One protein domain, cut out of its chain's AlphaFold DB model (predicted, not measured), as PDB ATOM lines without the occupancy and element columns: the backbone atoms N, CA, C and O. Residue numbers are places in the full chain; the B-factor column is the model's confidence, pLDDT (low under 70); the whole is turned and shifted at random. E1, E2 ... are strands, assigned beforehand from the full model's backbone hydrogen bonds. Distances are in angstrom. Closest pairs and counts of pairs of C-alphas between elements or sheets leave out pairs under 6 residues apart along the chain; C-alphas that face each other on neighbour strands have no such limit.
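Overview. This is residues 11 to 107 of the 118 residues of the protein "Neprosin domain-containing protein" of Hordeum vulgare subsp. vulgare (UniProt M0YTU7). What is the shape? With little regular structure, it is a flat body mostly of loops: a small, strongly twisted antiparallel sheet, E2 - E5 - E4, lies toward one end, the short parallel pair E1 and E3 near E4, and a long loop reaches out to Pro 34. What builds it? The printed part has 97 residues, 25 in E1, E2, E3, E4, E5, in that order; the class is all strand. How large? Only just compact, close to loose: radius of gyration of the C-alphas 15.0 A, spans 47 by 36 by 18 A.

Along the chain. Where are the strands? E1 is residues 23 to 25, from C-alpha 23 at (-26.074, -18.833, -44.122). E2 is 57 to 62, 12.7 A; E3 79 to 81; E4 88 to 94, 18.4 A; E5 101 to 106, 16.1 A. Where does E5 end? C-alpha 106 is at (-13.875, -26.307, -44.743).

Arrangement. What pairs with E5? Inner strand E5 is antiparallel to E2, N 59 to O 103 being 2.8 A, and to E4, its hairpin partner, N 90 to O 104 being 2.8 A. And E1? It is parallel to E3, N 25 to O 80 being 2.8 A.

Size, cuts and confidence. Which links are long? E1 to E2 and E2 to E3; the printed part has no cut. Where is confidence low? pLDDT is under 70 in 36 residues, among them 26 to 46.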
ATOM      1  N   ASP A  11     -38.750 -23.383 -56.284       68.25
ATOM      2  CA  ASP A  11     -39.542 -24.593 -56.551       68.25
ATOM      3  C   ASP A  11     -39.327 -25.724 -55.528       68.25
ATOM      4  O   ASP A  11     -40.086 -26.692 -55.498       68.25
ATOM      5  N   ALA A  12     -38.272 -25.655 -54.712       67.25
ATOM      6  CA  ALA A  12     -38.006 -26.623 -53.654       67.25
ATOM      7  C   ALA A  12     -38.862 -26.388 -52.395       67.25
ATOM      8  O   ALA A  12     -38.824 -27.220 -51.483       67.25
ATOM      9  N   PHE A  13     -39.612 -25.284 -52.322       66.94
ATOM     10  CA  PHE A  13     -40.386 -24.891 -51.149       66.94
ATOM     11  C   PHE A  13     -41.872 -24.700 -51.486       66.94
ATOM     12  O   PHE A  13     -42.232 -23.970 -52.401       66.94
ATOM     13  N   ASP A  14     -42.755 -25.288 -50.671       70.88
ATOM     14  CA  ASP A  14     -44.218 -25.112 -50.784       70.88
ATOM     15  C   ASP A  14     -44.699 -23.729 -50.290       70.88
ATOM     16  O   ASP A  14     -45.891 -23.416 -50.299       70.88
ATOM     17  N   THR A  15     -43.774 -22.901 -49.804       64.69
ATOM     18  CA  THR A  15     -44.027 -21.567 -49.259       64.69
ATOM     19  C   THR A  15     -43.012 -20.590 -49.821       64.69
ATOM     20  O   THR A  15     -41.823 -20.906 -49.845       64.69
ATOM     21  N   ALA A  16     -43.456 -19.380 -50.171       63.81
ATOM     22  CA  ALA A  16     -42.546 -18.287 -50.486       63.81
ATOM     23  C   ALA A  16     -41.641 -18.028 -49.272       63.81
ATOM     24  O   ALA A  16     -42.125 -17.677 -48.193       63.81
ATOM     25  N   PHE A  17     -40.342 -18.254 -49.440       61.03
ATOM     26  CA  PHE A  17     -39.348 -17.976 -48.418       61.03
ATOM     27  C   PHE A  17     -38.868 -16.535 -48.625       61.03
ATOM     28  O   PHE A  17     -38.190 -16.276 -49.616       61.03
ATOM     29  N   PRO A  18     -39.255 -15.578 -47.763       62.50
ATOM     30  CA  PRO A  18     -39.046 -14.166 -48.055       62.50
ATOM     31  C   PRO A  18     -37.564 -13.798 -48.061       62.50
ATOM     32  O   PRO A  18     -37.148 -13.062 -48.938       62.50
ATOM     33  N   GLU A  19     -36.770 -14.304 -47.113       64.56
ATOM     34  CA  GLU A  19     -35.343 -13.997 -46.981       64.56
ATOM     35  C   GLU A  19     -34.680 -14.968 -45.989       64.56
ATOM     36  O   GLU A  19     -35.279 -15.360 -44.984       64.56
ATOM     37  N   GLY A  20     -33.420 -15.334 -46.241       68.94
ATOM     38  CA  GLY A  20     -32.594 -16.074 -45.285       68.94
ATOM     39  C   GLY A  20     -31.904 -15.126 -44.309       68.94
ATOM     40  O   GLY A  20     -31.236 -14.187 -44.726       68.94
ATOM     41  N   SER A  21     -32.039 -15.361 -43.000       70.25
ATOM     42  CA  SER A  21     -31.370 -14.529 -41.981       70.25
ATOM     43  C   SER A  21     -29.920 -14.941 -41.705       70.25
ATOM     44  O   SER A  21     -29.135 -14.121 -41.228       70.25
ATOM     45  N   TYR A  22     -29.572 -16.196 -41.997       71.75
ATOM     46  CA  TYR A  22     -28.253 -16.782 -41.769       71.75
ATOM     47  C   TYR A  22     -27.892 -17.719 -42.915       71.75
ATOM     48  O   TYR A  22     -28.768 -18.387 -43.468       71.75
ATOM     49  N   VAL A  23     -26.599 -17.812 -43.214       76.31
ATOM     50  CA  VAL A  23     -26.074 -18.833 -44.122       76.31
ATOM     51  C   VAL A  23     -25.483 -19.950 -43.285       76.31
ATOM     52  O   VAL A  23     -24.457 -19.787 -42.626       76.31
ATOM     53  N   GLU A  24     -26.165 -21.087 -43.279       73.38
ATOM     54  CA  GLU A  24     -25.702 -22.267 -42.567       73.38
ATOM     55  C   GLU A  24     -24.639 -22.980 -43.403       73.38
ATOM     56  O   GLU A  24     -24.914 -23.543 -44.463       73.38
ATOM     57  N   MET A  25     -23.398 -22.920 -42.932       70.56
ATOM     58  CA  MET A  25     -22.266 -23.600 -43.536       70.56
ATOM     59  C   MET A  25     -21.883 -24.814 -42.717       70.56
ATOM     60  O   MET A  25     -21.516 -24.745 -41.545       70.56
ATOM     61  N   GLY A  26     -21.895 -25.954 -43.385       63.88
ATOM     62  CA  GLY A  26     -21.565 -27.216 -42.760       63.88
ATOM     63  C   GLY A  26     -22.777 -27.788 -42.072       63.88
ATOM     64  O   GLY A  26     -23.579 -27.098 -41.448       63.88
ATOM     65  N   GLY A  27     -22.913 -29.091 -42.214       52.84
ATOM     66  CA  GLY A  27     -24.054 -29.773 -41.664       52.84
ATOM     67  C   GLY A  27     -24.220 -31.130 -42.292       52.84
ATOM     68  O   GLY A  27     -24.265 -31.308 -43.508       52.84
ATOM     69  N   ARG A  28     -24.388 -32.100 -41.411       52.78
ATOM     70  CA  ARG A  28     -25.261 -33.228 -41.679       52.78
ATOM     71  C   ARG A  28     -26.660 -32.637 -41.852       52.78
ATOM     72  O   ARG A  28     -27.154 -32.038 -40.901       52.78
ATOM     73  N   VAL A  29     -27.314 -32.804 -43.007       49.38
ATOM     74  CA  VAL A  29     -28.728 -32.407 -43.139       49.38
ATOM     75  C   VAL A  29     -29.502 -33.143 -42.042       49.38
ATOM     76  O   VAL A  29     -29.561 -34.382 -42.019       49.38
ATOM     77  N   LEU A  30     -29.998 -32.389 -41.059       43.44
ATOM     78  CA  LEU A  30     -30.580 -32.945 -39.846       43.44
ATOM     79  C   LEU A  30     -32.059 -33.243 -40.090       43.44
ATOM     80  O   LEU A  30     -32.925 -32.398 -39.897       43.44
ATOM     81  N   ASN A  31     -32.355 -34.474 -40.498       43.91
ATOM     82  CA  ASN A  31     -33.725 -34.962 -40.540       43.91
ATOM     83  C   ASN A  31     -34.099 -35.564 -39.178       43.91
ATOM     84  O   ASN A  31     -33.738 -36.699 -38.883       43.91
ATOM     85  N   THR A  32     -34.804 -34.799 -38.343       52.84
ATOM     86  CA  THR A  32     -35.229 -35.217 -36.992       52.84
ATOM     87  C   THR A  32     -36.477 -36.107 -36.978       52.84
ATOM     88  O   THR A  32     -36.905 -36.546 -35.911       52.84
ATOM     89  N   ARG A  33     -37.081 -36.397 -38.141       53.16
ATOM     90  CA  ARG A  33     -38.258 -37.275 -38.234       53.16
ATOM     91  C   ARG A  33     -37.887 -38.713 -37.828       53.16
ATOM     92  O   ARG A  33     -36.761 -39.141 -38.088       53.16
ATOM     93  N   PRO A  34     -38.812 -39.505 -37.254       50.16
ATOM     94  CA  PRO A  34     -38.574 -40.924 -36.990       50.16
ATOM     95  C   PRO A  34     -38.161 -41.659 -38.276       50.16
ATOM     96  O   PRO A  34     -38.875 -41.617 -39.275       50.16
ATOM     97  N   GLY A  35     -36.986 -42.298 -38.275       59.31
ATOM     98  CA  GLY A  35     -36.410 -42.936 -39.471       59.31
ATOM     99  C   GLY A  35     -35.699 -41.978 -40.441       59.31
ATOM    100  O   GLY A  35     -35.311 -42.391 -41.535       59.31
ATOM    101  N   GLY A  36     -35.508 -40.716 -40.050       44.31
ATOM    102  CA  GLY A  36     -34.777 -39.715 -40.813       44.31
ATOM    103  C   GLY A  36     -33.361 -40.183 -41.141       44.31
ATOM    104  O   GLY A  36     -32.551 -40.474 -40.262       44.31
ATOM    105  N   LYS A  37     -33.056 -40.280 -42.437       43.25
ATOM    106  CA  LYS A  37     -31.686 -40.476 -42.910       43.25
ATOM    107  C   LYS A  37     -31.013 -39.125 -42.998       43.25
ATOM    108  O   LYS A  37     -31.628 -38.133 -43.380       43.25
ATOM    109  N   HIS A  38     -29.738 -39.121 -42.675       48.50
ATOM    110  CA  HIS A  38     -28.956 -37.913 -42.689       48.50
ATOM    111  C   HIS A  38     -27.853 -38.025 -43.717       48.50
ATOM    112  O   HIS A  38     -27.265 -39.097 -43.898       48.50
ATOM    113  N   THR A  39     -27.570 -36.917 -44.384       41.12
ATOM    114  CA  THR A  39     -26.465 -36.877 -45.327       41.12
ATOM    115  C   THR A  39     -25.155 -36.962 -44.554       41.12
ATOM    116  O   THR A  39     -24.942 -36.273 -43.560       41.12
ATOM    117  N   ARG A  40     -24.273 -37.859 -44.998       47.19
ATOM    118  CA  ARG A  40     -22.895 -37.936 -44.507       47.19
ATOM    119  C   ARG A  40     -22.004 -36.886 -45.155       47.19
ATOM    120  O   ARG A  40     -20.809 -36.981 -44.937       47.19
ATOM    121  N   THR A  41     -22.557 -35.972 -45.966       43.75
ATOM    122  CA  THR A  41     -21.798 -35.044 -46.807       43.75
ATOM    123  C   THR A  41     -20.833 -34.261 -45.933       43.75
ATOM    124  O   THR A  41     -21.259 -33.364 -45.203       43.75
ATOM    125  N   PRO A  42     -19.543 -34.608 -45.955       52.12
ATOM    126  CA  PRO A  42     -18.564 -33.842 -45.230       52.12
ATOM    127  C   PRO A  42     -18.384 -32.558 -46.041       52.12
ATOM    128  O   PRO A  42     -18.040 -32.637 -47.220       52.12
ATOM    129  N   MET A  43     -18.541 -31.372 -45.447       54.94
ATOM    130  CA  MET A  43     -17.855 -30.183 -45.989       54.94
ATOM    131  C   MET A  43     -16.352 -30.237 -45.662       54.94
ATOM    132  O   MET A  43     -15.731 -29.247 -45.290       54.94
ATOM    133  N   ASP A  44     -15.796 -31.441 -45.709       58.41
ATOM    134  CA  ASP A  44     -14.449 -31.782 -45.314       58.41
ATOM    135  C   ASP A  44     -13.607 -31.805 -46.582       58.41
ATOM    136  O   ASP A  44     -13.850 -32.575 -47.512       58.41
ATOM    137  N   ASN A  45     -12.650 -30.900 -46.631       62.28
ATOM    138  CA  ASN A  45     -11.580 -30.879 -47.619       62.28
ATOM    139  C   ASN A  45     -10.239 -31.254 -46.961       62.28
ATOM    140  O   ASN A  45      -9.193 -31.087 -47.583       62.28
ATOM    141  N   GLY A  46     -10.259 -31.708 -45.702       66.56
ATOM    142  CA  GLY A  46      -9.100 -31.965 -44.855       66.56
ATOM    143  C   GLY A  46      -8.384 -30.704 -44.368       66.56
ATOM    144  O   GLY A  46      -7.386 -30.816 -43.659       66.56
ATOM    145  N   MET A  47      -8.858 -29.508 -44.740       71.56
ATOM    146  CA  MET A  47      -8.160 -28.240 -44.539       71.56
ATOM    147  C   MET A  47      -9.049 -27.209 -43.827       71.56
ATOM    148  O   MET A  47     -10.089 -26.797 -44.343       71.56
ATOM    149  N   PRO A  48      -8.646 -26.710 -42.648       71.69
ATOM    150  CA  PRO A  48      -9.442 -25.721 -41.936       71.69
ATOM    151  C   PRO A  48      -9.495 -24.397 -42.705       71.69
ATOM    152  O   PRO A  48      -8.517 -23.987 -43.329       71.69
ATOM    153  N   ALA A  49     -10.610 -23.667 -42.593       73.56
ATOM    154  CA  ALA A  49     -10.782 -22.356 -43.234       73.56
ATOM    155  C   ALA A  49      -9.661 -21.351 -42.884       73.56
ATOM    156  O   ALA A  49      -9.331 -20.464 -43.673       73.56
ATOM    157  N   CYS A  50      -9.031 -21.500 -41.712       72.00
ATOM    158  CA  CYS A  50      -7.895 -20.680 -41.292       72.00
ATOM    159  C   CYS A  50      -6.609 -20.925 -42.099       72.00
ATOM    160  O   CYS A  50      -5.756 -20.038 -42.112       72.00
ATOM    161  N   ALA A  51      -6.486 -22.051 -42.814       69.56
ATOM    162  CA  ALA A  51      -5.372 -22.311 -43.726       69.56
ATOM    163  C   ALA A  51      -5.355 -21.331 -44.918       69.56
ATOM    164  O   ALA A  51      -4.321 -21.147 -45.558       69.56
ATOM    165  N   GLY A  52      -6.478 -20.652 -45.189       68.56
ATOM    166  CA  GLY A  52      -6.602 -19.642 -46.238       68.56
ATOM    167  C   GLY A  52      -6.828 -20.233 -47.631       68.56
ATOM    168  O   GLY A  52      -6.762 -21.444 -47.837       68.56
ATOM    169  N   SER A  53      -7.081 -19.365 -48.615       71.19
ATOM    170  CA  SER A  53      -7.580 -19.754 -49.949       71.19
ATOM    171  C   SER A  53      -6.635 -20.586 -50.813       71.19
ATOM    172  O   SER A  53      -7.047 -21.116 -51.840       71.19
ATOM    173  N   ARG A  54      -5.361 -20.710 -50.427       72.81
ATOM    174  CA  ARG A  54      -4.405 -21.588 -51.120       72.81
ATOM    175  C   ARG A  54      -4.585 -23.063 -50.774       72.81
ATOM    176  O   ARG A  54      -4.080 -23.908 -51.505       72.81
ATOM    177  N   PHE A  55      -5.242 -23.349 -49.656       72.44
ATOM    178  CA  PHE A  55      -5.299 -24.684 -49.074       72.44
ATOM    179  C   PHE A  55      -6.727 -25.108 -48.738       72.44
ATOM    180  O   PHE A  55      -7.093 -26.256 -48.960       72.44
ATOM    181  N   ALA A  56      -7.538 -24.182 -48.227       75.06
ATOM    182  CA  ALA A  56      -8.953 -24.405 -47.995       75.06
ATOM    183  C   ALA A  56      -9.759 -24.230 -49.292       75.06
ATOM    184  O   ALA A  56      -9.415 -23.434 -50.173       75.06
ATOM    185  N   ALA A  57     -10.886 -24.933 -49.368       80.94
ATOM    186  CA  ALA A  57     -11.907 -24.677 -50.373       80.94
ATOM    187  C   ALA A  57     -12.362 -23.216 -50.269       80.94
ATOM    188  O   ALA A  57     -12.412 -22.638 -49.184       80.94
ATOM    189  N   THR A  58     -12.628 -22.599 -51.416       83.81
ATOM    190  CA  THR A  58     -12.843 -21.154 -51.493       83.81
ATOM    191  C   THR A  58     -14.028 -20.840 -52.389       83.81
ATOM    192  O   THR A  58     -14.101 -21.311 -53.521       83.81
ATOM    193  N   ILE A  59     -14.935 -20.014 -51.876       86.00
ATOM    194  CA  ILE A  59     -15.944 -19.302 -52.657       86.00
ATOM    195  C   ILE A  59     -15.292 -18.001 -53.096       86.00
ATOM    196  O   ILE A  59     -14.895 -17.205 -52.248       86.00
ATOM    197  N   PHE A  60     -15.140 -17.798 -54.401       86.00
ATOM    198  CA  PHE A  60     -14.540 -16.572 -54.934       86.00
ATOM    199  C   PHE A  60     -15.553 -15.442 -55.145       86.00
ATOM    200  O   PHE A  60     -15.133 -14.290 -55.224       86.00
ATOM    201  N   GLU A  61     -16.844 -15.778 -55.228       88.44
ATOM    202  CA  GLU A  61     -17.955 -14.843 -55.442       88.44
ATOM    203  C   GLU A  61     -19.102 -15.151 -54.475       88.44
ATOM    204  O   GLU A  61     -20.121 -15.728 -54.841       88.44
ATOM    205  N   TYR A  62     -18.906 -14.826 -53.196       87.88
ATOM    206  CA  TYR A  62     -19.958 -14.961 -52.193       87.88
ATOM    207  C   TYR A  62     -20.973 -13.826 -52.364       87.88
ATOM    208  O   TYR A  62     -20.661 -12.656 -52.107       87.88
ATOM    209  N   LEU A  63     -22.173 -14.193 -52.811       87.19
ATOM    210  CA  LEU A  63     -23.305 -13.315 -53.088       87.19
ATOM    211  C   LEU A  63     -24.576 -13.920 -52.487       87.19
ATOM    212  O   LEU A  63     -24.733 -15.140 -52.457       87.19
ATOM    213  N   GLY A  64     -25.486 -13.062 -52.033       82.88
ATOM    214  CA  GLY A  64     -26.826 -13.468 -51.620       82.88
ATOM    215  C   GLY A  64     -27.804 -13.416 -52.791       82.88
ATOM    216  O   GLY A  64     -27.588 -12.672 -53.749       82.88
ATOM    217  N   VAL A  65     -28.900 -14.167 -52.692       81.19
ATOM    218  CA  VAL A  65     -30.049 -14.085 -53.607       81.19
ATOM    219  C   VAL A  65     -31.216 -13.479 -52.833       81.19
ATOM    220  O   VAL A  65     -31.569 -13.982 -51.768       81.19
ATOM    221  N   ASN A  66     -31.768 -12.366 -53.315       78.31
ATOM    222  CA  ASN A  66     -32.912 -11.717 -52.667       78.31
ATOM    223  C   ASN A  66     -34.245 -12.391 -53.050       78.31
ATOM    224  O   ASN A  66     -34.287 -13.232 -53.945       78.31
ATOM    225  N   ALA A  67     -35.346 -11.961 -52.425       74.38
ATOM    226  CA  ALA A  67     -36.705 -12.450 -52.700       74.38
ATOM    227  C   ALA A  67     -37.168 -12.309 -54.166       74.38
ATOM    228  O   ALA A  67     -38.180 -12.875 -54.559       74.38
ATOM    229  N   GLY A  68     -36.483 -11.484 -54.964       76.75
ATOM    230  CA  GLY A  68     -36.746 -11.304 -56.392       76.75
ATOM    231  C   GLY A  68     -35.819 -12.124 -57.291       76.75
ATOM    232  O   GLY A  68     -35.779 -11.869 -58.494       76.75
ATOM    233  N   GLY A  69     -35.021 -13.038 -56.729       77.31
ATOM    234  CA  GLY A  69     -34.051 -13.853 -57.463       77.31
ATOM    235  C   GLY A  69     -32.804 -13.091 -57.925       77.31
ATOM    236  O   GLY A  69     -32.055 -13.583 -58.767       77.31
ATOM    237  N   GLN A  70     -32.569 -11.878 -57.421       83.31
ATOM    238  CA  GLN A  70     -31.445 -11.043 -57.839       83.31
ATOM    239  C   GLN A  70     -30.252 -11.224 -56.901       83.31
ATOM    240  O   GLN A  70     -30.401 -11.246 -55.677       83.31
ATOM    241  N   LEU A  71     -29.058 -11.292 -57.492       85.31
ATOM    242  CA  LEU A  71     -27.807 -11.332 -56.745       85.31
ATOM    243  C   LEU A  71     -27.532  -9.987 -56.067       85.31
ATOM    244  O   LEU A  71     -27.664  -8.930 -56.690       85.31
ATOM    245  N   PHE A  72     -27.095 -10.025 -54.813       86.44
ATOM    246  CA  PHE A  72     -26.663  -8.845 -54.070       86.44
ATOM    247  C   PHE A  72     -25.416  -9.131 -53.224       86.44
ATOM    248  O   PHE A  72     -25.071 -10.282 -52.944       86.44
ATOM    249  N   LEU A  73     -24.720  -8.061 -52.825       87.25
ATOM    250  CA  LEU A  73     -23.585  -8.151 -51.907       87.25
ATOM    251  C   LEU A  73     -24.094  -8.496 -50.507       87.25
ATOM    252  O   LEU A  73     -24.540  -7.614 -49.773       87.25
ATOM    253  N   ASP A  74     -24.015  -9.774 -50.155       85.75
ATOM    254  CA  ASP A  74     -24.299 -10.244 -48.806       85.75
ATOM    255  C   ASP A  74     -23.027 -10.243 -47.951       85.75
ATOM    256  O   ASP A  74     -21.918 -10.486 -48.437       85.75
ATOM    257  N   ALA A  75     -23.190  -9.941 -46.666       83.50
ATOM    258  CA  ALA A  75     -22.090  -9.943 -45.719       83.50
ATOM    259  C   ALA A  75     -21.894 -11.372 -45.174       83.50
ATOM    260  O   ALA A  75     -22.824 -11.963 -44.627       83.50
ATOM    261  N   PRO A  76     -20.683 -11.950 -45.266       81.69
ATOM    262  CA  PRO A  76     -20.425 -13.308 -44.788       81.69
ATOM    263  C   PRO A  76     -20.292 -13.389 -43.254       81.69
ATOM    264  O   PRO A  76     -19.896 -14.421 -42.715       81.69
ATOM    265  N   ASP A  77     -20.595 -12.314 -42.521       80.25
ATOM    266  CA  ASP A  77     -20.582 -12.268 -41.054       80.25
ATOM    267  C   ASP A  77     -21.774 -13.007 -40.421       80.25
ATOM    268  O   ASP A  77     -21.716 -13.376 -39.250       80.25
ATOM    269  N   ARG A  78     -22.821 -13.294 -41.203       76.75
ATOM    270  CA  ARG A  78     -23.998 -14.084 -40.790       76.75
ATOM    271  C   ARG A  78     -23.860 -15.577 -41.080       76.75
ATOM    272  O   ARG A  78     -24.852 -16.309 -41.070       76.75
ATOM    273  N   THR A  79     -22.641 -16.029 -41.353       75.75
ATOM    274  CA  THR A  79     -22.371 -17.444 -41.576       75.75
ATOM    275  C   THR A  79     -22.366 -18.184 -40.241       75.75
ATOM    276  O   THR A  79     -21.571 -17.871 -39.356       75.75
ATOM    277  N   VAL A  80     -23.237 -19.177 -40.091       75.25
ATOM    278  CA  VAL A  80     -23.317 -20.032 -38.898       75.25
ATOM    279  C   VAL A  80     -22.871 -21.441 -39.246       75.25
ATOM    280  O   VAL A  80     -23.173 -21.934 -40.329       75.25
ATOM    281  N   THR A  81     -22.148 -22.105 -38.346       72.44
ATOM    282  CA  THR A  81     -21.723 -23.494 -38.553       72.44
ATOM    283  C   THR A  81     -22.348 -24.407 -37.509       72.44
ATOM    284  O   THR A  81     -22.312 -24.132 -36.311       72.44
ATOM    285  N   THR A  82     -22.952 -25.510 -37.955       67.81
ATOM    286  CA  THR A  82     -23.633 -26.469 -37.061       67.81
ATOM    287  C   THR A  82     -22.676 -27.263 -36.182       67.81
ATOM    288  O   THR A  82     -23.072 -27.838 -35.169       67.81
ATOM    289  N   THR A  83     -21.405 -27.337 -36.570       71.12
ATOM    290  CA  THR A  83     -20.357 -28.017 -35.808       71.12
ATOM    291  C   THR A  83     -19.059 -27.221 -35.956       71.12
ATOM    292  O   THR A  83     -18.221 -27.573 -36.783       71.12
ATOM    293  N   PRO A  84     -18.891 -26.119 -35.201       69.06
ATOM    294  CA  PRO A  84     -17.807 -25.153 -35.408       69.06
ATOM    295  C   PRO A  84     -16.393 -25.708 -35.193       69.06
ATOM    296  O   PRO A  84     -15.448 -25.163 -35.752       69.06
ATOM    297  N   GLY A  85     -16.233 -26.799 -34.434       68.44
ATOM    298  CA  GLY A  85     -14.955 -27.526 -34.362       68.44
ATOM    299  C   GLY A  85     -14.625 -28.272 -35.660       68.44
ATOM    300  O   GLY A  85     -13.474 -28.349 -36.071       68.44
ATOM    301  N   CYS A  86     -15.659 -28.744 -36.358       69.12
ATOM    302  CA  CYS A  86     -15.530 -29.575 -37.546       69.12
ATOM    303  C   CYS A  86     -15.518 -28.815 -38.860       69.12
ATOM    304  O   CYS A  86     -14.913 -29.285 -39.822       69.12
ATOM    305  N   TYR A  87     -16.207 -27.678 -38.905       75.75
ATOM    306  CA  TYR A  87     -16.371 -26.865 -40.097       75.75
ATOM    307  C   TYR A  87     -16.315 -25.389 -39.722       75.75
ATOM    308  O   TYR A  87     -16.938 -24.946 -38.756       75.75
ATOM    309  N   GLY A  88     -15.601 -24.622 -40.534       77.12
ATOM    310  CA  GLY A  88     -15.498 -23.180 -40.427       77.12
ATOM    311  C   GLY A  88     -15.717 -22.510 -41.776       77.12
ATOM    312  O   GLY A  88     -15.477 -23.095 -42.833       77.12
ATOM    313  N   ALA A  89     -16.126 -21.251 -41.710       81.12
ATOM    314  CA  ALA A  89     -16.098 -20.320 -42.821       81.12
ATOM    315  C   ALA A  89     -15.381 -19.055 -42.351       81.12
ATOM    316  O   ALA A  89     -15.588 -18.587 -41.230       81.12
ATOM    317  N   LYS A  90     -14.492 -18.526 -43.185       83.19
ATOM    318  CA  LYS A  90     -13.704 -17.340 -42.882       83.19
ATOM    319  C   LYS A  90     -13.727 -16.398 -44.082       83.19
ATOM    320  O   LYS A  90     -13.164 -16.740 -45.126       83.19
ATOM    321  N   PRO A  91     -14.314 -15.200 -43.940       86.06
ATOM    322  CA  PRO A  91     -14.140 -14.137 -44.917       86.06
ATOM    323  C   PRO A  91     -12.657 -13.776 -44.997       86.06
ATOM    324  O   PRO A  91     -12.024 -13.511 -43.972       86.06
ATOM    325  N   ILE A  92     -12.088 -13.781 -46.201       84.38
ATOM    326  CA  ILE A  92     -10.681 -13.405 -46.413       84.38
ATOM    327  C   ILE A  92     -10.520 -12.071 -47.150       84.38
ATOM    328  O   ILE A  92      -9.404 -11.567 -47.241       84.38
ATOM    329  N   GLY A  93     -11.620 -11.481 -47.629       85.75
ATOM    330  CA  GLY A  93     -11.654 -10.151 -48.242       85.75
ATOM    331  C   GLY A  93     -12.396 -10.139 -49.574       85.75
ATOM    332  O   GLY A  93     -13.290 -10.950 -49.795       85.75
ATOM    333  N   PHE A  94     -12.005  -9.221 -50.455       84.88
ATOM    334  CA  PHE A  94     -12.519  -9.099 -51.819       84.88
ATOM    335  C   PHE A  94     -11.453  -9.523 -52.829       84.88
ATOM    336  O   PHE A  94     -10.262  -9.276 -52.620       84.88
ATOM    337  N   SER A  95     -11.871 -10.117 -53.946       77.31
ATOM    338  CA  SER A  95     -10.986 -10.369 -55.084       77.31
ATOM    339  C   SER A  95     -11.138  -9.253 -56.112       77.31
ATOM    340  O   SER A  95     -12.248  -8.917 -56.517       77.31
ATOM    341  N   ALA A  96     -10.019  -8.703 -56.587       75.44
ATOM    342  CA  ALA A  96     -10.044  -7.761 -57.700       75.44
ATOM    343  C   ALA A  96     -10.640  -8.444 -58.946       75.44
ATOM    344  O   ALA A  96     -10.191  -9.521 -59.339       75.44
ATOM    345  N   GLY A  97     -11.657  -7.824 -59.548       79.88
ATOM    346  CA  GLY A  97     -12.302  -8.317 -60.770       79.88
ATOM    347  C   GLY A  97     -13.367  -9.404 -60.579       79.88
ATOM    348  O   GLY A  97     -13.810  -9.959 -61.578       79.88
ATOM    349  N   ARG A  98     -13.780  -9.706 -59.341       83.38
ATOM    350  CA  ARG A  98     -14.885 -10.629 -59.032       83.38
ATOM    351  C   ARG A  98     -15.912  -9.951 -58.126       83.38
ATOM    352  O   ARG A  98     -15.550  -9.064 -57.350       83.38
ATOM    353  N   ALA A  99     -17.180 -10.333 -58.245       85.75
ATOM    354  CA  ALA A  99     -18.246  -9.760 -57.428       85.75
ATOM    355  C   ALA A  99     -18.337 -10.465 -56.065       85.75
ATOM    356  O   ALA A  99     -18.206 -11.680 -55.982       85.75
ATOM    357  N   GLY A 100     -18.606  -9.718 -54.992       87.88
ATOM    358  CA  GLY A 100     -18.823 -10.313 -53.668       87.88
ATOM    359  C   GLY A 100     -17.551 -10.634 -52.884       87.88
ATOM    360  O   GLY A 100     -16.444 -10.216 -53.229       87.88
ATOM    361  N   TYR A 101     -17.737 -11.339 -51.770       89.12
ATOM    362  CA  TYR A 101     -16.642 -11.695 -50.869       89.12
ATOM    363  C   TYR A 101     -15.951 -12.983 -51.300       89.12
ATOM    364  O   TYR A 101     -16.558 -13.893 -51.860       89.12
ATOM    365  N   VAL A 102     -14.678 -13.092 -50.940       88.00
ATOM    366  CA  VAL A 102     -13.962 -14.358 -50.957       88.00
ATOM    367  C   VAL A 102     -14.089 -14.992 -49.578       88.00
ATOM    368  O   VAL A 102     -13.710 -14.392 -48.564       88.00
ATOM    369  N   VAL A 103     -14.611 -16.214 -49.536       87.25
ATOM    370  CA  VAL A 103     -14.838 -16.966 -48.297       87.25
ATOM    371  C   VAL A 103     -14.095 -18.289 -48.385       87.25
ATOM    372  O   VAL A 103     -14.397 -19.129 -49.231       87.25
ATOM    373  N   ALA A 104     -13.113 -18.474 -47.505       85.50
ATOM    374  CA  ALA A 104     -12.493 -19.773 -47.299       85.50
ATOM    375  C   ALA A 104     -13.401 -20.606 -46.393       85.50
ATOM    376  O   ALA A 104     -13.861 -20.114 -45.363       85.50
ATOM    377  N   TYR A 105     -13.649 -21.858 -46.749       81.12
ATOM    378  CA  TYR A 105     -14.486 -22.758 -45.966       81.12
ATOM    379  C   TYR A 105     -13.906 -24.170 -45.943       81.12
ATOM    380  O   TYR A 105     -13.091 -24.561 -46.785       81.12
ATOM    381  N   GLY A 106     -14.317 -24.934 -44.940       77.81
ATOM    382  CA  GLY A 106     -13.875 -26.307 -44.743       77.81
ATOM    383  C   GLY A 106     -13.507 -26.581 -43.298       77.81
ATOM    384  O   GLY A 106     -13.838 -25.818 -42.390       77.81
ATOM    385  N   GLY A 107     -12.817 -27.683 -43.079       75.25
ATOM    386  CA  GLY A 107     -12.499 -28.186 -41.756       75.25
ATOM    387  C   GLY A 107     -11.990 -29.617 -41.841       75.25
ATOM    388  O   GLY A 107     -12.052 -30.202 -42.919       75.25
TER     389      GLY A 107